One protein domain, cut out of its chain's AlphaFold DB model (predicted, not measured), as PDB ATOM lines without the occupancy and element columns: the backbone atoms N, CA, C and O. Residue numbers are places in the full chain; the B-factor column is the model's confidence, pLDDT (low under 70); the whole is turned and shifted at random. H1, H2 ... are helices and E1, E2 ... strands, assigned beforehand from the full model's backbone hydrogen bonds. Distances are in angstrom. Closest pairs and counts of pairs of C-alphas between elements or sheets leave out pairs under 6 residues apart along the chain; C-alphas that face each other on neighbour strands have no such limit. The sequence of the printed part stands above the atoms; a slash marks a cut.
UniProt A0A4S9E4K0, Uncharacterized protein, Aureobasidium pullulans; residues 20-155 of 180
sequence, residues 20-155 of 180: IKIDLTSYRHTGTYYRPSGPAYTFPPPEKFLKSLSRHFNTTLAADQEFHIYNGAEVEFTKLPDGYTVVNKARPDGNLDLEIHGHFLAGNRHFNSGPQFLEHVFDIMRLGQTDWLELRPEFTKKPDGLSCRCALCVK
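AT A GLANCE: This is residues 20 to 155 of the 180 residues of an uncharacterized protein of Aureobasidium pullulans (UniProt A0A4S9E4K0). Helix H2 lies in the middle, between the longer helix H1 with a small two-strand sheet E1 E2 on one side and the short helix H4 on the other. A second small sheet, the hairpin E3 E4, makes one end of the longest axis, and the loop round Pro 143 makes the other. The printed part has 136 residues, with four named helices and four named strands in the order E1 H1 E2 E3 E4 H2 H3 H4; the class is mixed, helices and strands, with 60 residues, under half, in named elements. E1 and E2 are parallel, E3 and E4 antiparallel. The whole is compact, with a radius of gyration of the C-alphas of 15.0 A and spans of 46 by 33 by 24 A.

HOW THE PARTS SIT: E3, residues 85 to 90, and E4, residues 96 to 101, form a hairpin, antiparallel at 154 degrees, with N 87 and O 99 at 2.8 A, within hydrogen-bond range. Residues 41 to 42 pair with residues 86 to 87 of E3, antiparallel. The closest C-alphas of E4 and H2, residues 114 to 126, are those of Ile 100 and Phe 117, 7.5 A apart. H2 touches H1, residues 47 to 63, at a steep tilt of 59 degrees, the same way; H1 does so with residues 52 to 57 alone and H2 with 114 to 118 alone, and the C-alphas of Leu 53 and Gly 114 are closest, at 5.8 A. E1, residues 20 to 23, H1 and E2, residues 74 to 79, are a strand-helix-strand unit, two parallel neighbour strands with a helix between them along the chain. E1 and E2 stand at 22 degrees, with N 22 and O 76 at 2.9 A, within hydrogen-bond range. The closest C-alphas of H1 and E2 are those of Ser 54 and Glu 76, 5.2 A apart. H2 is close to but not clearly touching H3, residues 132 to 135, with the C-alphas of Ile 124 and Trp 132 closest, at 7.0 A. H2 is likewise close to but not clearly touching H4, residues 151 to 154, with the C-alphas of Gln 116 and Ala 151 closest, at 7.1 A. Every O i to N i+4 pair is within hydrogen-bond range in H1 and 8 of 9 in H2; H3 and H4 are too short for such a pair.

IN THESE COORDINATES: E1 begins at C-alpha 20 (40.658, 9.835, -5.486). H1 is 24.7 A long and H2 17.9 A; E2 measures 15.7 A, E3 16.1 A and E4 15.5 A. E1 measures 9.8 A, H3 5.7 A and H4 5.5 A. H2 begins at C-alpha 114 (28.010, 24.067, -3.900), and H4 ends at C-alpha 154 (35.978, 39.053, -8.145).

THE WHOLE: The C-alphas farthest apart are those of Asp 93 and Pro 143, 49.2 A. The printed part has no cut. The links E1 to H1, E4 to H2 and H3 to H4 are long. The mean pLDDT of the printed part is 71.0; 57 residues are under 70, among them 26 to 45 and 127 to 147.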
ATOM      1  N   ILE A  20      39.687   9.040  -6.227       83.19
ATOM      2  CA  ILE A  20      40.658   9.835  -5.486       83.19
ATOM      3  C   ILE A  20      39.935  10.576  -4.369       83.19
ATOM      4  O   ILE A  20      39.148  11.501  -4.587       83.19
ATOM      5  N   LYS A  21      40.251  10.197  -3.133       85.62
ATOM      6  CA  LYS A  21      39.755  10.888  -1.946       85.62
ATOM      7  C   LYS A  21      40.587  12.130  -1.680       85.62
ATOM      8  O   LYS A  21      41.777  12.036  -1.390       85.62
ATOM      9  N   ILE A  22      39.944  13.290  -1.729       80.25
ATOM     10  CA  ILE A  22      40.575  14.573  -1.428       80.25
ATOM     11  C   ILE A  22      40.088  15.059  -0.064       80.25
ATOM     12  O   ILE A  22      38.889  15.229   0.184       80.25
ATOM     13  N   ASP A  23      41.040  15.284   0.838       82.44
ATOM     14  CA  ASP A  23      40.819  16.002   2.088       82.44
ATOM     15  C   ASP A  23      41.208  17.470   1.873       82.44
ATOM     16  O   ASP A  23      42.393  17.807   1.788       82.44
ATOM     17  N   LEU A  24      40.212  18.356   1.768       77.06
ATOM     18  CA  LEU A  24      40.462  19.777   1.528       77.06
ATOM     19  C   LEU A  24      41.097  20.499   2.731       77.06
ATOM     20  O   LEU A  24      41.554  21.626   2.567       77.06
ATOM     21  N   THR A  25      41.187  19.873   3.913       73.25
ATOM     22  CA  THR A  25      41.927  20.438   5.063       73.25
ATOM     23  C   THR A  25      43.439  20.473   4.830       73.25
ATOM     24  O   THR A  25      44.149  21.250   5.464       73.25
ATOM     25  N   SER A  26      43.942  19.670   3.881       65.06
ATOM     26  CA  SER A  26      45.344  19.725   3.446       65.06
ATOM     27  C   SER A  26      45.726  21.089   2.861       65.06
ATOM     28  O   SER A  26      46.878  21.506   2.972       65.06
ATOM     29  N   TYR A  27      44.746  21.809   2.312       64.44
ATOM     30  CA  TYR A  27      44.895  23.185   1.881       64.44
ATOM     31  C   TYR A  27      44.707  24.084   3.104       64.44
ATOM     32  O   TYR A  27      43.597  24.239   3.623       64.44
ATOM     33  N   ARG A  28      45.808  24.636   3.612       57.62
ATOM     34  CA  ARG A  28      45.815  25.391   4.866       57.62
ATOM     35  C   ARG A  28      45.248  26.780   4.661       57.62
ATOM     36  O   ARG A  28      45.515  27.435   3.667       57.62
ATOM     37  N   HIS A  29      44.494  27.254   5.640       54.56
ATOM     38  CA  HIS A  29      44.066  28.641   5.699       54.56
ATOM     39  C   HIS A  29      44.635  29.276   6.973       54.56
ATOM     40  O   HIS A  29      44.246  28.910   8.081       54.56
ATOM     41  N   THR A  30      45.564  30.226   6.835       52.81
ATOM     42  CA  THR A  30      46.263  30.848   7.981       52.81
ATOM     43  C   THR A  30      45.638  32.172   8.455       52.81
ATOM     44  O   THR A  30      46.161  32.831   9.354       52.81
ATOM     45  N   GLY A  31      44.500  32.583   7.879       51.09
ATOM     46  CA  GLY A  31      43.815  33.839   8.204       51.09
ATOM     47  C   GLY A  31      42.770  33.730   9.323       51.09
ATOM     48  O   GLY A  31      42.247  32.657   9.617       51.09
ATOM     49  N   THR A  32      42.394  34.871   9.909       50.62
ATOM     50  CA  THR A  32      41.244  34.972  10.825       50.62
ATOM     51  C   THR A  32      39.932  34.763  10.069       50.62
ATOM     52  O   THR A  32      39.599  35.547   9.180       50.62
ATOM     53  N   TYR A  33      39.180  33.726  10.437       55.97
ATOM     54  CA  TYR A  33      37.874  33.403   9.866       55.97
ATOM     55  C   TYR A  33      36.746  34.205  10.526       55.97
ATOM     56  O   TYR A  33      36.745  34.431  11.739       55.97
ATOM     57  N   TYR A  34      35.724  34.561   9.745       51.59
ATOM     58  CA  TYR A  34      34.400  34.800  10.312       51.59
ATOM     59  C   TYR A  34      33.688  33.452  10.402       51.59
ATOM     60  O   TYR A  34      33.200  32.928   9.403       51.59
ATOM     61  N   ARG A  35      33.662  32.875  11.606       56.53
ATOM     62  CA  ARG A  35      32.808  31.729  11.916       56.53
ATOM     63  C   ARG A  35      31.535  32.288  12.531       56.53
ATOM     64  O   ARG A  35      31.600  32.811  13.646       56.53
ATOM     65  N   PRO A  36      30.397  32.226  11.837       52.16
ATOM     66  CA  PRO A  36      29.185  32.762  12.412       52.16
ATOM     67  C   PRO A  36      28.743  31.858  13.581       52.16
ATOM     68  O   PRO A  36      28.880  30.635  13.533       52.16
ATOM     69  N   SER A  37      28.285  32.463  14.676       52.78
ATOM     70  CA  SER A  37      27.880  31.768  15.906       52.78
ATOM     71  C   SER A  37      26.370  31.517  15.937       52.78
ATOM     72  O   SER A  37      25.598  32.426  15.628       52.78
ATOM     73  N   GLY A  38      25.927  30.324  16.356       52.66
ATOM     74  CA  GLY A  38      24.510  30.038  16.630       52.66
ATOM     75  C   GLY A  38      24.104  28.559  16.505       52.66
ATOM     76  O   GLY A  38      24.965  27.692  16.393       52.66
ATOM     77  N   PRO A  39      22.795  28.256  16.540       48.12
ATOM     78  CA  PRO A  39      22.285  26.879  16.571       48.12
ATOM     79  C   PRO A  39      22.112  26.215  15.188       48.12
ATOM     80  O   PRO A  39      21.903  25.010  15.125       48.12
ATOM     81  N   ALA A  40      22.200  26.964  14.080       54.91
ATOM     82  CA  ALA A  40      21.976  26.447  12.718       54.91
ATOM     83  C   ALA A  40      23.248  25.919  12.014       54.91
ATOM     84  O   ALA A  40      23.181  25.475  10.867       54.91
ATOM     85  N   TYR A  41      24.411  25.987  12.667       56.59
ATOM     86  CA  TYR A  41      25.699  25.642  12.056       56.59
ATOM     87  C   TYR A  41      26.000  24.169  12.293       56.59
ATOM     88  O   TYR A  41      26.266  23.754  13.420       56.59
ATOM     89  N   THR A  42      25.987  23.375  11.227       56.59
ATOM     90  CA  THR A  42      26.373  21.968  11.310       56.59
ATOM     91  C   THR A  42      27.873  21.839  11.098       56.59
ATOM     92  O   THR A  42      28.397  22.215  10.048       56.59
ATOM     93  N   PHE A  43      28.559  21.327  12.119       54.91
ATOM     94  CA  PHE A  43      29.953  20.922  12.030       54.91
ATOM     95  C   PHE A  43      30.098  19.514  12.622       54.91
ATOM     96  O   PHE A  43      29.736  19.331  13.786       54.91
ATOM     97  N   PRO A  44      30.618  18.532  11.866       60.41
ATOM     98  CA  PRO A  44      31.122  18.622  10.488       60.41
ATOM     99  C   PRO A  44      30.013  18.867   9.435       60.41
ATOM    100  O   PRO A  44      28.826  18.770   9.759       60.41
ATOM    101  N   PRO A  45      30.378  19.216   8.183       67.31
ATOM    102  CA  PRO A  45      29.421  19.356   7.087       67.31
ATOM    103  C   PRO A  45      28.610  18.065   6.906       67.31
ATOM    104  O   PRO A  45      29.172  16.978   7.058       67.31
ATOM    105  N   PRO A  46      27.319  18.136   6.540       75.50
ATOM    106  CA  PRO A  46      26.529  16.932   6.305       75.50
ATOM    107  C   PRO A  46      27.146  16.061   5.199       75.50
ATOM    108  O   PRO A  46      27.475  16.565   4.128       75.50
ATOM    109  N   GLU A  47      27.225  14.745   5.400       80.88
ATOM    110  CA  GLU A  47      27.772  13.797   4.408       80.88
ATOM    111  C   GLU A  47      27.085  13.925   3.034       80.88
ATOM    112  O   GLU A  47      27.725  13.896   1.983       80.88
ATOM    113  N   LYS A  48      25.767  14.166   3.039       82.25
ATOM    114  CA  LYS A  48      24.976  14.417   1.824       82.25
ATOM    115  C   LYS A  48      25.472  15.633   1.035       82.25
ATOM    116  O   LYS A  48      25.407  15.627  -0.193       82.25
ATOM    117  N   PHE A  49      25.949  16.669   1.725       85.12
ATOM    118  CA  PHE A  49      26.503  17.853   1.079       85.12
ATOM    119  C   PHE A  49      27.832  17.523   0.393       85.12
ATOM    120  O   PHE A  49      27.978  17.845  -0.782       85.12
ATOM    121  N   LEU A  50      28.746  16.821   1.072       86.81
ATOM    122  CA  LEU A  50      30.030  16.411   0.492       86.81
ATOM    123  C   LEU A  50      29.838  15.518  -0.740       86.81
ATOM    124  O   LEU A  50      30.400  15.808  -1.788       86.81
ATOM    125  N   LYS A  51      28.942  14.523  -0.674       88.00
ATOM    126  CA  LYS A  51      28.574  13.692  -1.836       88.00
ATOM    127  C   LYS A  51      28.039  14.520  -3.005       88.00
ATOM    128  O   LYS A  51      28.422  14.308  -4.154       88.00
ATOM    129  N   SER A  52      27.160  15.485  -2.721       87.94
ATOM    130  CA  SER A  52      26.644  16.390  -3.751       87.94
ATOM    131  C   SER A  52      27.755  17.256  -4.348       87.94
ATOM    132  O   SER A  52      27.784  17.446  -5.562       87.94
ATOM    133  N   LEU A  53      28.675  17.755  -3.519       88.56
ATOM    134  CA  LEU A  53      29.801  18.581  -3.938       88.56
ATOM    135  C   LEU A  53      30.763  17.803  -4.848       88.56
ATOM    136  O   LEU A  53      31.079  18.293  -5.928       88.56
ATOM    137  N   SER A  54      31.137  16.577  -4.464       89.56
ATOM    138  CA  SER A  54      31.964  15.662  -5.265       89.56
ATOM    139  C   SER A  54      31.348  15.402  -6.638       89.56
ATOM    140  O   SER A  54      32.008  15.556  -7.658       89.56
ATOM    141  N   ARG A  55      30.039  15.113  -6.686       89.56
ATOM    142  CA  ARG A  55      29.327  14.906  -7.955       89.56
ATOM    143  C   ARG A  55      29.401  16.133  -8.867       89.56
ATOM    144  O   ARG A  55      29.714  15.988 -10.042       89.56
ATOM    145  N   HIS A  56      29.123  17.328  -8.339       88.25
ATOM    146  CA  HIS A  56      29.204  18.562  -9.133       88.25
ATOM    147  C   HIS A  56      30.630  18.830  -9.622       88.25
ATOM    148  O   HIS A  56      30.819  19.284 -10.750       88.25
ATOM    149  N   PHE A  57      31.626  18.532  -8.791       87.31
ATOM    150  CA  PHE A  57      33.029  18.678  -9.148       87.31
ATOM    151  C   PHE A  57      33.425  17.725 -10.274       87.31
ATOM    152  O   PHE A  57      33.937  18.194 -11.281       87.31
ATOM    153  N   ASN A  58      33.076  16.439 -10.186       85.94
ATOM    154  CA  ASN A  58      33.337  15.465 -11.251       85.94
ATOM    155  C   ASN A  58      32.615  15.818 -12.558       85.94
ATOM    156  O   ASN A  58      33.202  15.714 -13.629       85.94
ATOM    157  N   THR A  59      31.371  16.314 -12.490       86.44
ATOM    158  CA  THR A  59      30.666  16.821 -13.685       86.44
ATOM    159  C   THR A  59      31.398  18.005 -14.318       86.44
ATOM    160  O   THR A  59      31.481  18.094 -15.538       86.44
ATOM    161  N   THR A  60      31.939  18.908 -13.499       81.44
ATOM    162  CA  THR A  60      32.676  20.079 -13.993       81.44
ATOM    163  C   THR A  60      34.043  19.678 -14.555       81.44
ATOM    164  O   THR A  60      34.399  20.140 -15.630       81.44
ATOM    165  N   LEU A  61      34.759  18.760 -13.895       79.00
ATOM    166  CA  LEU A  61      36.011  18.177 -14.389       79.00
ATOM    167  C   LEU A  61      35.830  17.496 -15.747       79.00
ATOM    168  O   LEU A  61      36.634  17.705 -16.644       79.00
ATOM    169  N   ALA A  62      34.758  16.719 -15.922       78.12
ATOM    170  CA  ALA A  62      34.474  16.055 -17.192       78.12
ATOM    171  C   ALA A  62      34.215  17.047 -18.343       78.12
ATOM    172  O   ALA A  62      34.436  16.715 -19.506       78.12
ATOM    173  N   ALA A  63      33.741  18.257 -18.028       76.69
ATOM    174  CA  ALA A  63      33.503  19.320 -19.000       76.69
ATOM    175  C   ALA A  63      34.736  20.213 -19.250       76.69
ATOM    176  O   ALA A  63      34.798  20.872 -20.289       76.69
ATOM    177  N   ASP A  64      35.702  20.248 -18.326       70.00
ATOM    178  CA  ASP A  64      36.893  21.099 -18.393       70.00
ATOM    179  C   ASP A  64      38.122  20.296 -18.855       70.00
ATOM    180  O   ASP A  64      38.819  19.655 -18.067       70.00
ATOM    181  N   GLN A  65      38.396  20.351 -20.162       59.78
ATOM    182  CA  GLN A  65      39.521  19.648 -20.790       59.78
ATOM    183  C   GLN A  65      40.897  20.088 -20.259       59.78
ATOM    184  O   GLN A  65      41.861  19.360 -20.463       59.78
ATOM    185  N   GLU A  66      41.025  21.233 -19.575       58.66
ATOM    186  CA  GLU A  66      42.317  21.688 -19.037       58.66
ATOM    187  C   GLU A  66      42.715  20.967 -17.737       58.66
ATOM    188  O   GLU A  66      43.888  20.974 -17.356       58.66
ATOM    189  N   PHE A  67      41.774  20.305 -17.055       61.34
ATOM    190  CA  PHE A  67      42.037  19.558 -15.824       61.34
ATOM    191  C   PHE A  67      42.427  18.098 -16.103       61.34
ATOM    192  O   PHE A  67      41.800  17.148 -15.641       61.34
ATOM    193  N   HIS A  68      43.553  17.901 -16.788       58.00
ATOM    194  CA  HIS A  68      44.162  16.572 -16.964       58.00
ATOM    195  C   HIS A  68      44.748  15.975 -15.669       58.00
ATOM    196  O   HIS A  68      45.258  14.861 -15.674       58.00
ATOM    197  N   ILE A  69      44.671  16.697 -14.546       57.69
ATOM    198  CA  ILE A  69      45.347  16.366 -13.280       57.69
ATOM    199  C   ILE A  69      44.867  15.027 -12.690       57.69
ATOM    200  O   ILE A  69      45.604  14.388 -11.945       57.69
ATOM    201  N   TYR A  70      43.653  14.589 -13.038       64.38
ATOM    202  CA  TYR A  70      43.039  13.388 -12.470       64.38
ATOM    203  C   TYR A  70      42.906  12.211 -13.444       64.38
ATOM    204  O   TYR A  70      42.354  11.202 -13.045       64.38
ATOM    205  N   ASN A  71      43.423  12.279 -14.681       66.00
ATOM    206  CA  ASN A  71      43.489  11.137 -15.622       66.00
ATOM    207  C   ASN A  71      42.206  10.267 -15.739       66.00
ATOM    208  O   ASN A  71      42.291   9.067 -15.978       66.00
ATOM    209  N   GLY A  72      41.013  10.853 -15.586       67.88
ATOM    210  CA  GLY A  72      39.737  10.119 -15.638       67.88
ATOM    211  C   GLY A  72      39.286   9.476 -14.318       67.88
ATOM    212  O   GLY A  72      38.239   8.838 -14.293       67.88
ATOM    213  N   ALA A  73      40.031   9.672 -13.231       75.50
ATOM    214  CA  ALA A  73      39.631   9.316 -11.877       75.50
ATOM    215  C   ALA A  73      38.468  10.191 -11.383       75.50
ATOM    216  O   ALA A  73      38.417  11.399 -11.645       75.50
ATOM    217  N   GLU A  74      37.562   9.592 -10.612       83.12
ATOM    218  CA  GLU A  74      36.536  10.341  -9.895       83.12
ATOM    219  C   GLU A  74      37.116  10.923  -8.609       83.12
ATOM    220  O   GLU A  74      37.885  10.284  -7.897       83.12
ATOM    221  N   VAL A  75      36.719  12.139  -8.263       83.94
ATOM    222  CA  VAL A  75      37.124  12.786  -7.017       83.94
ATOM    223  C   VAL A  75      36.009  12.697  -5.983       83.94
ATOM    224  O   VAL A  75      34.854  13.033  -6.249       83.94
ATOM    225  N   GLU A  76      36.373  12.297  -4.766       89.62
ATOM    226  CA  GLU A  76      35.499  12.302  -3.598       89.62
ATOM    227  C   GLU A  76      36.056  13.243  -2.520       89.62
ATOM    228  O   GLU A  76      37.102  12.990  -1.919       89.62
ATOM    229  N   PHE A  77      35.335  14.326  -2.224       87.31
ATOM    230  CA  PHE A  77      35.650  15.182  -1.084       87.31
ATOM    231  C   PHE A  77      35.230  14.532   0.228       87.31
ATOM    232  O   PHE A  77      34.054  14.254   0.462       87.31
ATOM    233  N   THR A  78      36.199  14.364   1.121       84.69
ATOM    234  CA  THR A  78      35.983  13.747   2.440       84.69
ATOM    235  C   THR A  78      35.800  14.773   3.554       84.69
ATOM    236  O   THR A  78      35.151  14.488   4.561       84.69
ATOM    237  N   LYS A  79      36.331  15.987   3.371       83.56
ATOM    238  CA  LYS A  79      36.183  17.123   4.288       83.56
ATOM    239  C   LYS A  79      36.193  18.440   3.526       83.56
ATOM    240  O   LYS A  79      36.738  18.529   2.428       83.56
ATOM    241  N   LEU A  80      35.602  19.461   4.143       80.81
ATOM    242  CA  LEU A  80      35.765  20.846   3.712       80.81
ATOM    243  C   LEU A  80      37.105  21.424   4.177       80.81
ATOM    244  O   LEU A  80      37.686  20.889   5.121       80.81
ATOM    245  N   PRO A  81      37.569  22.520   3.554       78.25
ATOM    246  CA  PRO A  81      38.757  23.210   4.020       78.25
ATOM    247  C   PRO A  81      38.575  23.761   5.435       78.25
ATOM    248  O   PRO A  81      37.464  24.116   5.848       78.25
ATOM    249  N   ASP A  82      39.681  23.882   6.164       75.19
ATOM    250  CA  ASP A  82      39.667  24.446   7.510       75.19
ATOM    251  C   ASP A  82      39.107  25.877   7.504       75.19
ATOM    252  O   ASP A  82      39.428  26.705   6.651       75.19
ATOM    253  N   GLY A  83      38.237  26.167   8.472       72.69
ATOM    254  CA  GLY A  83      37.550  27.457   8.581       72.69
ATOM    255  C   GLY A  83      36.272  27.580   7.747       72.69
ATOM    256  O   GLY A  83      35.520  28.531   7.972       72.69
ATOM    257  N   TYR A  84      35.971  26.619   6.865       79.81
ATOM    258  CA  TYR A  84      34.703  26.587   6.138       79.81
ATOM    259  C   TYR A  84      33.608  25.846   6.906       79.81
ATOM    260  O   TYR A  84      33.824  24.794   7.509       79.81
ATOM    261  N   THR A  85      32.394  26.392   6.867       80.56
ATOM    262  CA  THR A  85      31.221  25.811   7.533       80.56
ATOM    263  C   THR A  85      29.995  25.888   6.645       80.56
ATOM    264  O   THR A  85      29.795  26.893   5.964       80.56
ATOM    265  N   VAL A  86      29.145  24.863   6.709       83.19
ATOM    266  CA  VAL A  86      27.887  24.788   5.955       83.19
ATOM    267  C   VAL A  86      26.710  24.983   6.894       83.19
ATOM    268  O   VAL A  86      26.660  24.403   7.981       83.19
ATOM    269  N   VAL A  87      25.761  25.796   6.453       80.38
ATOM    270  CA  VAL A  87      24.559  26.169   7.191       80.38
ATOM    271  C   VAL A  87      23.365  25.963   6.282       80.38
ATOM    272  O   VAL A  87      23.384  26.384   5.130       80.38
ATOM    273  N   ASN A  88      22.319  25.340   6.815       77.06
ATOM    274  CA  ASN A  88      21.006  25.353   6.186       77.06
ATOM    275  C   ASN A  88      20.151  26.377   6.922       77.06
ATOM    276  O   ASN A  88      19.778  26.177   8.079       77.06
ATOM    277  N   LYS A  89      19.862  27.493   6.265       74.06
ATOM    278  CA  LYS A  89      19.011  28.541   6.805       74.06
ATOM    279  C   LYS A  89      17.578  28.289   6.368       74.06
ATOM    280  O   LYS A  89      17.265  28.347   5.183       74.06
ATOM    281  N   ALA A  90      16.702  28.024   7.331       74.69
ATOM    282  CA  ALA A  90      15.278  27.923   7.054       74.69
ATOM    283  C   ALA A  90      14.730  29.278   6.595       74.69
ATOM    284  O   ALA A  90      14.885  30.298   7.275       74.69
ATOM    285  N   ARG A  91      14.094  29.277   5.430       70.69
ATOM    286  CA  ARG A  91      13.281  30.377   4.939       70.69
ATOM    287  C   ARG A  91      11.901  30.351   5.607       70.69
ATOM    288  O   ARG A  91      11.444  29.291   6.038       70.69
ATOM    289  N   PRO A  92      11.198  31.498   5.658       72.75
ATOM    290  CA  PRO A  92       9.833  31.571   6.187       72.75
ATOM    291  C   PRO A  92       8.817  30.677   5.458       72.75
ATOM    292  O   PRO A  92       7.792  30.337   6.034       72.75
ATOM    293  N   ASP A  93       9.094  30.298   4.208       80.81
ATOM    294  CA  ASP A  93       8.268  29.407   3.383       80.81
ATOM    295  C   ASP A  93       8.550  27.909   3.630       80.81
ATOM    296  O   ASP A  93       7.954  27.053   2.980       80.81
ATOM    297  N   GLY A  94       9.455  27.580   4.560       68.00
ATOM    298  CA  GLY A  94       9.855  26.209   4.880       68.00
ATOM    299  C   GLY A  94      10.969  25.643   3.993       68.00
ATOM    300  O   GLY A  94      11.460  24.550   4.277       68.00
ATOM    301  N   ASN A  95      11.417  26.371   2.965       73.31
ATOM    302  CA  ASN A  95      12.571  25.965   2.163       73.31
ATOM    303  C   ASN A  95      13.884  26.185   2.932       73.31
ATOM    304  O   ASN A  95      13.975  27.044   3.806       73.31
ATOM    305  N   LEU A  96      14.926  25.416   2.609       69.94
ATOM    306  CA  LEU A  96      16.256  25.577   3.204       69.94
ATOM    307  C   LEU A  96      17.204  26.237   2.200       69.94
ATOM    308  O   LEU A  96      17.441  25.693   1.124       69.94
ATOM    309  N   ASP A  97      17.778  27.376   2.581       76.44
ATOM    310  CA  ASP A  97      18.901  27.983   1.876       76.44
ATOM    311  C   ASP A  97      20.213  27.394   2.363       76.44
ATOM    312  O   ASP A  97      20.496  27.383   3.562       76.44
ATOM    313  N   LEU A  98      21.039  26.956   1.420       80.56
ATOM    314  CA  LEU A  98      22.404  26.560   1.707       80.56
ATOM    315  C   LEU A  98      23.296  27.802   1.782       80.56
ATOM    316  O   LEU A  98      23.359  28.587   0.839       80.56
ATOM    317  N   GLU A  99      24.056  27.922   2.861       85.62
ATOM    318  CA  GLU A  99      25.083  28.942   3.020       85.62
ATOM    319  C   GLU A  99      26.420  28.292   3.397       85.62
ATOM    320  O   GLU A  99      26.509  27.521   4.354       85.62
ATOM    321  N   ILE A 100      27.482  28.623   2.666       85.12
ATOM    322  CA  ILE A 100      28.844  28.150   2.925       85.12
ATOM    323  C   ILE A 100      29.693  29.356   3.335       85.12
ATOM    324  O   ILE A 100      29.997  30.232   2.523       85.12
ATOM    325  N   HIS A 101      30.056  29.403   4.611       82.44
ATOM    326  CA  HIS A 101      30.857  30.464   5.233       82.44
ATOM    327  C   HIS A 101      32.322  30.038   5.336       82.44
ATOM    328  O   HIS A 101      32.601  28.843   5.296       82.44
ATOM    329  N   GLY A 102      33.240  30.996   5.502       77.50
ATOM    330  CA  GLY A 102      34.675  30.728   5.708       77.50
ATOM    331  C   GLY A 102      35.620  31.429   4.729       77.50
ATOM    332  O   GLY A 102      36.829  31.413   4.926       77.50
ATOM    333  N   HIS A 103      35.090  32.099   3.701       78.75
ATOM    334  CA  HIS A 103      35.918  32.784   2.711       78.75
ATOM    335  C   HIS A 103      36.619  34.028   3.289       78.75
ATOM    336  O   HIS A 103      35.987  34.961   3.786       78.75
ATOM    337  N   PHE A 104      37.941  34.083   3.150       68.62
ATOM    338  CA  PHE A 104      38.818  35.042   3.834       68.62
ATOM    339  C   PHE A 104      38.652  36.505   3.419       68.62
ATOM    340  O   PHE A 104      38.777  37.398   4.252       68.62
ATOM    341  N   LEU A 105      38.307  36.765   2.153       63.72
ATOM    342  CA  LEU A 105      37.988  38.120   1.657       63.72
ATOM    343  C   LEU A 105      36.538  38.530   1.923       63.72
ATOM    344  O   LEU A 105      36.114  39.643   1.617       63.72
ATOM    345  N   ALA A 106      35.717  37.611   2.424       61.81
ATOM    346  CA  ALA A 106      34.274  37.758   2.350       61.81
ATOM    347  C   ALA A 106      33.664  38.318   3.643       61.81
ATOM    348  O   ALA A 106      32.529  38.797   3.612       61.81
ATOM    349  N   GLY A 107      34.395  38.326   4.766       64.62
ATOM    350  CA  GLY A 107      33.840  38.711   6.067       64.62
ATOM    351  C   GLY A 107      32.572  37.901   6.364       64.62
ATOM    352  O   GLY A 107      32.632  36.681   6.429       64.62
ATOM    353  N   ASN A 108      31.415  38.569   6.457       67.06
ATOM    354  CA  ASN A 108      30.104  37.934   6.690       67.06
ATOM    355  C   ASN A 108      29.406  37.421   5.411       67.06
ATOM    356  O   ASN A 108      28.215  37.118   5.450       67.06
ATOM    357  N   ARG A 109      30.081  37.414   4.258       74.00
ATOM    358  CA  ARG A 109      29.526  36.877   3.007       74.00
ATOM    359  C   ARG A 109      29.834  35.387   2.883       74.00
ATOM    360  O   ARG A 109      30.830  34.891   3.401       74.00
ATOM    361  N   HIS A 110      28.985  34.710   2.130       82.25
ATOM    362  CA  HIS A 110      28.958  33.266   1.975       82.25
ATOM    363  C   HIS A 110      28.712  32.882   0.513       82.25
ATOM    364  O   HIS A 110      28.301  33.707  -0.310       82.25
ATOM    365  N   PHE A 111      28.997  31.625   0.182       84.81
ATOM    366  CA  PHE A 111      28.516  31.022  -1.057       84.81
ATOM    367  C   PHE A 111      27.111  30.475  -0.826       84.81
ATOM    368  O   PHE A 111      26.848  29.866   0.209       84.81
ATOM    369  N   ASN A 112      26.223  30.662  -1.799       84.31
ATOM    370  CA  ASN A 112      24.819  30.252  -1.685       84.31
ATOM    371  C   ASN A 112      24.560  28.874  -2.315       84.31
ATOM    372  O   ASN A 112      23.427  28.407  -2.385       84.31
ATOM    373  N   SER A 113      25.600  28.237  -2.862       83.56
ATOM    374  CA  SER A 113      25.499  26.927  -3.495       83.56
ATOM    375  C   SER A 113      26.854  26.217  -3.537       83.56
ATOM    376  O   SER A 113      27.909  26.857  -3.523       83.56
ATOM    377  N   GLY A 114      26.821  24.883  -3.633       84.19
ATOM    378  CA  GLY A 114      28.010  24.067  -3.900       84.19
ATOM    379  C   GLY A 114      28.756  24.506  -5.170       84.19
ATOM    380  O   GLY A 114      29.949  24.762  -5.073       84.19
ATOM    381  N   PRO A 115      28.081  24.695  -6.323       86.44
ATOM    382  CA  PRO A 115      28.719  25.197  -7.543       86.44
ATOM    383  C   PRO A 115      29.470  26.527  -7.378       86.44
ATOM    384  O   PRO A 115      30.604  26.634  -7.831       86.44
ATOM    385  N   GLN A 116      28.902  27.512  -6.668       85.50
ATOM    386  CA  GLN A 116      29.600  28.782  -6.406       85.50
ATOM    387  C   GLN A 116      30.869  28.584  -5.567       85.50
ATOM    388  O   GLN A 116      31.870  29.265  -5.776       85.50
ATOM    389  N   PHE A 117      30.823  27.666  -4.599       87.50
ATOM    390  CA  PHE A 117      31.990  27.307  -3.801       87.50
ATOM    391  C   PHE A 117      33.032  26.540  -4.631       87.50
ATOM    392  O   PHE A 117      34.226  26.785  -4.473       87.50
ATOM    393  N   LEU A 118      32.605  25.673  -5.553       87.50
ATOM    394  CA  LEU A 118      33.513  24.904  -6.405       87.50
ATOM    395  C   LEU A 118      34.363  25.775  -7.321       87.50
ATOM    396  O   LEU A 118      35.523  25.438  -7.500       87.50
ATOM    397  N   GLU A 119      33.857  26.900  -7.834       84.19
ATOM    398  CA  GLU A 119      34.689  27.855  -8.592       84.19
ATOM    399  C   GLU A 119      35.950  28.244  -7.804       84.19
ATOM    400  O   GLU A 119      37.050  28.300  -8.345       84.19
ATOM    401  N   HIS A 120      35.798  28.454  -6.495       84.25
ATOM    402  CA  HIS A 120      36.910  28.784  -5.615       84.25
ATOM    403  C   HIS A 120      37.860  27.598  -5.398       84.25
ATOM    404  O   HIS A 120      39.075  27.773  -5.432       84.25
ATOM    405  N   VAL A 121      37.311  26.395  -5.203       83.19
ATOM    406  CA  VAL A 121      38.086  25.152  -5.042       83.19
ATOM    407  C   VAL A 121      38.894  24.844  -6.308       83.19
ATOM    408  O   VAL A 121      40.090  24.571  -6.221       83.19
ATOM    409  N   PHE A 122      38.269  24.950  -7.484       80.44
ATOM    410  CA  PHE A 122      38.911  24.745  -8.780       80.44
ATOM    411  C   PHE A 122      40.098  25.677  -8.975       80.44
ATOM    412  O   PHE A 122      41.171  25.215  -9.349       80.44
ATOM    413  N   ASP A 123      39.944  26.968  -8.681       76.19
ATOM    414  CA  ASP A 123      41.038  27.920  -8.861       76.19
ATOM    415  C   ASP A 123      42.237  27.610  -7.949       76.19
ATOM    416  O   ASP A 123      43.373  27.747  -8.396       76.19
ATOM    417  N   ILE A 124      42.025  27.130  -6.715       73.31
ATOM    418  CA  ILE A 124      43.129  26.664  -5.850       73.31
ATOM    419  C   ILE A 124      43.856  25.486  -6.459       73.31
ATOM    420  O   ILE A 124      45.084  25.502  -6.561       73.31
ATOM    421  N   MET A 125      43.090  24.474  -6.856       74.06
ATOM    422  CA  MET A 125      43.641  23.232  -7.378       74.06
ATOM    423  C   MET A 125      44.378  23.489  -8.697       74.06
ATOM    424  O   MET A 125      45.501  23.020  -8.866       74.06
ATOM    425  N   ARG A 126      43.819  24.325  -9.584       70.56
ATOM    426  CA  ARG A 126      44.453  24.763 -10.840       70.56
ATOM    427  C   ARG A 126      45.742  25.528 -10.602       70.56
ATOM    428  O   ARG A 126      46.730  25.330 -11.301       70.56
ATOM    429  N   LEU A 127      45.728  26.431  -9.627       64.56
ATOM    430  CA  LEU A 127      46.900  27.211  -9.269       64.56
ATOM    431  C   LEU A 127      47.919  26.385  -8.478       64.56
ATOM    432  O   LEU A 127      48.994  26.911  -8.202       64.56
ATOM    433  N   GLY A 128      47.631  25.129  -8.122       64.38
ATOM    434  CA  GLY A 128      48.493  24.301  -7.278       64.38
ATOM    435  C   GLY A 128      48.835  24.977  -5.950       64.38
ATOM    436  O   GLY A 128      49.928  24.759  -5.428       64.38
ATOM    437  N   GLN A 129      47.958  25.859  -5.456       63.72
ATOM    438  CA  GLN A 129      48.184  26.540  -4.184       63.72
ATOM    439  C   GLN A 129      47.882  25.565  -3.064       63.72
ATOM    440  O   GLN A 129      46.917  24.810  -3.134       63.72
ATOM    441  N   THR A 130      48.700  25.603  -2.022       60.88
ATOM    442  CA  THR A 130      48.451  24.827  -0.799       60.88
ATOM    443  C   THR A 130      47.932  25.711   0.331       60.88
ATOM    444  O   THR A 130      47.437  25.179   1.324       60.88
ATOM    445  N   ASP A 131      47.974  27.041   0.164       59.25
ATOM    446  CA  ASP A 131      47.356  28.006   1.072       59.25
ATOM    447  C   ASP A 131      46.221  28.782   0.377       59.25
ATOM    448  O   ASP A 131      46.410  29.419  -0.662       59.25
ATOM    449  N   TRP A 132      45.025  28.777   0.974       61.75
ATOM    450  CA  TRP A 132      43.866  29.524   0.458       61.75
ATOM    451  C   TRP A 132      44.122  31.038   0.421       61.75
ATOM    452  O   TRP A 132      43.545  31.741  -0.408       61.75
ATOM    453  N   LEU A 133      44.996  31.567   1.286       56.34
ATOM    454  CA  LEU A 133      45.358  32.985   1.303       56.34
ATOM    455  C   LEU A 133      46.184  33.417   0.092       56.34
ATOM    456  O   LEU A 133      46.168  34.603  -0.249       56.34
ATOM    457  N   GLU A 134      46.866  32.489  -0.578       53.84
ATOM    458  CA  GLU A 134      47.602  32.779  -1.812       53.84
ATOM    459  C   GLU A 134      46.646  33.162  -2.954       53.84
ATOM    460  O   GLU A 134      47.090  33.728  -3.948       53.84
ATOM    461  N   LEU A 135      45.327  32.964  -2.780       54.62
ATOM    462  CA  LEU A 135      44.284  33.433  -3.695       54.62
ATOM    463  C   LEU A 135      43.898  34.919  -3.574       54.62
ATOM    464  O   LEU A 135      43.043  35.404  -4.320       54.62
ATOM    465  N   ARG A 136      44.522  35.683  -2.675       56.00
ATOM    466  CA  ARG A 136      44.342  37.144  -2.622       56.00
ATOM    467  C   ARG A 136      44.756  37.782  -3.957       56.00
ATOM    468  O   ARG A 136      45.818  37.429  -4.468       56.00
ATOM    469  N   PRO A 137      44.035  38.791  -4.483       51.12
ATOM    470  CA  PRO A 137      44.455  39.528  -5.686       51.12
ATOM    471  C   PRO A 137      45.902  40.061  -5.634       51.12
ATOM    472  O   PRO A 137      46.550  40.231  -6.662       51.12
ATOM    473  N   GLU A 138      46.427  40.298  -4.430       51.19
ATOM    474  CA  GLU A 138      47.785  40.807  -4.188       51.19
ATOM    475  C   GLU A 138      48.862  39.713  -4.140       51.19
ATOM    476  O   GLU A 138      50.035  40.007  -4.359       51.19
ATOM    477  N   PHE A 139      48.468  38.464  -3.871       46.53
ATOM    478  CA  PHE A 139      49.362  37.311  -3.687       46.53
ATOM    479  C   PHE A 139      49.229  36.269  -4.818       46.53
ATOM    480  O   PHE A 139      50.088  35.407  -4.961       46.53
ATOM    481  N   THR A 140      48.206  36.386  -5.675       50.38
ATOM    482  CA  THR A 140      47.891  35.449  -6.778       50.38
ATOM    483  C   THR A 140      48.751  35.584  -8.019       50.38
ATOM    484  O   THR A 140      48.560  34.829  -8.969       50.38
ATOM    485  N   LYS A 141      49.703  36.515  -8.073       46.97
ATOM    486  CA  LYS A 141      50.531  36.667  -9.273       46.97
ATOM    487  C   LYS A 141      51.580  35.556  -9.347       46.97
ATOM    488  O   LYS A 141      52.751  35.781  -9.057       46.97
ATOM    489  N   LYS A 142      51.175  34.366  -9.803       46.47
ATOM    490  CA  LYS A 142      52.090  33.510 -10.565       46.47
ATOM    491  C   LYS A 142      52.505  34.259 -11.845       46.47
ATOM    492  O   LYS A 142      51.730  35.097 -12.321       46.47
ATOM    493  N   PRO A 143      53.698  33.987 -12.406       43.22
ATOM    494  CA  PRO A 143      54.176  34.628 -13.638       43.22
ATOM    495  C   PRO A 143      53.190  34.526 -14.821       43.22
ATOM    496  O   PRO A 143      53.255  35.349 -15.729       43.22
ATOM    497  N   ASP A 144      52.223  33.606 -14.753       46.22
ATOM    498  CA  ASP A 144      51.248  33.307 -15.810       46.22
ATOM    499  C   ASP A 144      49.913  34.082 -15.689       46.22
ATOM    500  O   ASP A 144      49.000  33.875 -16.484       46.22
ATOM    501  N   GLY A 145      49.752  34.968 -14.694       51.78
ATOM    502  CA  GLY A 145      48.589  35.870 -14.594       51.78
ATOM    503  C   GLY A 145      47.260  35.235 -14.145       51.78
ATOM    504  O   GLY A 145      46.210  35.863 -14.272       51.78
ATOM    505  N   LEU A 146      47.284  34.015 -13.608       52.97
ATOM    506  CA  LEU A 146      46.093  33.305 -13.131       52.97
ATOM    507  C   LEU A 146      45.610  33.852 -11.769       52.97
ATOM    508  O   LEU A 146      46.358  33.866 -10.797       52.97
ATOM    509  N   SER A 147      44.343  34.264 -11.680       66.00
ATOM    510  CA  SER A 147      43.694  34.768 -10.455       66.00
ATOM    511  C   SER A 147      42.380  34.037 -10.187       66.00
ATOM    512  O   SER A 147      41.687  33.685 -11.140       66.00
ATOM    513  N   CYS A 148      41.985  33.882  -8.918       72.69
ATOM    514  CA  CYS A 148      40.696  33.272  -8.582       72.69
ATOM    515  C   CYS A 148      39.515  34.100  -9.118       72.69
ATOM    516  O   CYS A 148      39.423  35.307  -8.878       72.69
ATOM    517  N   ARG A 149      38.598  33.435  -9.823       75.31
ATOM    518  CA  ARG A 149      37.434  34.011 -10.507       75.31
ATOM    519  C   ARG A 149      36.122  33.818  -9.751       75.31
ATOM    520  O   ARG A 149      35.088  34.285 -10.224       75.31
ATOM    521  N   CYS A 150      36.147  33.184  -8.578       79.94
ATOM    522  CA  CYS A 150      34.927  32.956  -7.811       79.94
ATOM    523  C   CYS A 150      34.222  34.279  -7.456       79.94
ATOM    524  O   CYS A 150      34.848  35.329  -7.249       79.94
ATOM    525  N   ALA A 151      32.897  34.226  -7.324       77.06
ATOM    526  CA  ALA A 151      32.065  35.406  -7.072       77.06
ATOM    527  C   ALA A 151      32.455  36.222  -5.814       77.06
ATOM    528  O   ALA A 151      32.134  37.415  -5.723       77.06
ATOM    529  N   LEU A 152      33.125  35.600  -4.835       77.75
ATOM    530  CA  LEU A 152      33.606  36.270  -3.622       77.75
ATOM    531  C   LEU A 152      34.992  36.920  -3.796       77.75
ATOM    532  O   LEU A 152      35.244  37.927  -3.137       77.75
ATOM    533  N   CYS A 153      35.837  36.420  -4.705       75.38
ATOM    534  CA  CYS A 153      37.133  37.011  -5.061       75.38
ATOM    535  C   CYS A 153      36.999  38.175  -6.056       75.38
ATOM    536  O   CYS A 153      37.664  39.195  -5.897       75.38
ATOM    537  N   VAL A 154      36.111  38.061  -7.052       71.19
ATOM    538  CA  VAL A 154      35.978  39.053  -8.145       71.19
ATOM    539  C   VAL A 154      35.183  40.297  -7.737       71.19
ATOM    540  O   VAL A 154      35.383  41.375  -8.290       71.19
ATOM    541  N   LYS A 155      34.282  40.185  -6.754       59.72
ATOM    542  CA  LYS A 155      33.511  41.324  -6.225       59.72
ATOM    543  C   LYS A 155      33.912  41.631  -4.783       59.72
ATOM    544  O   LYS A 155      33.144  41.289  -3.878       59.72
TER     545      LYS A 155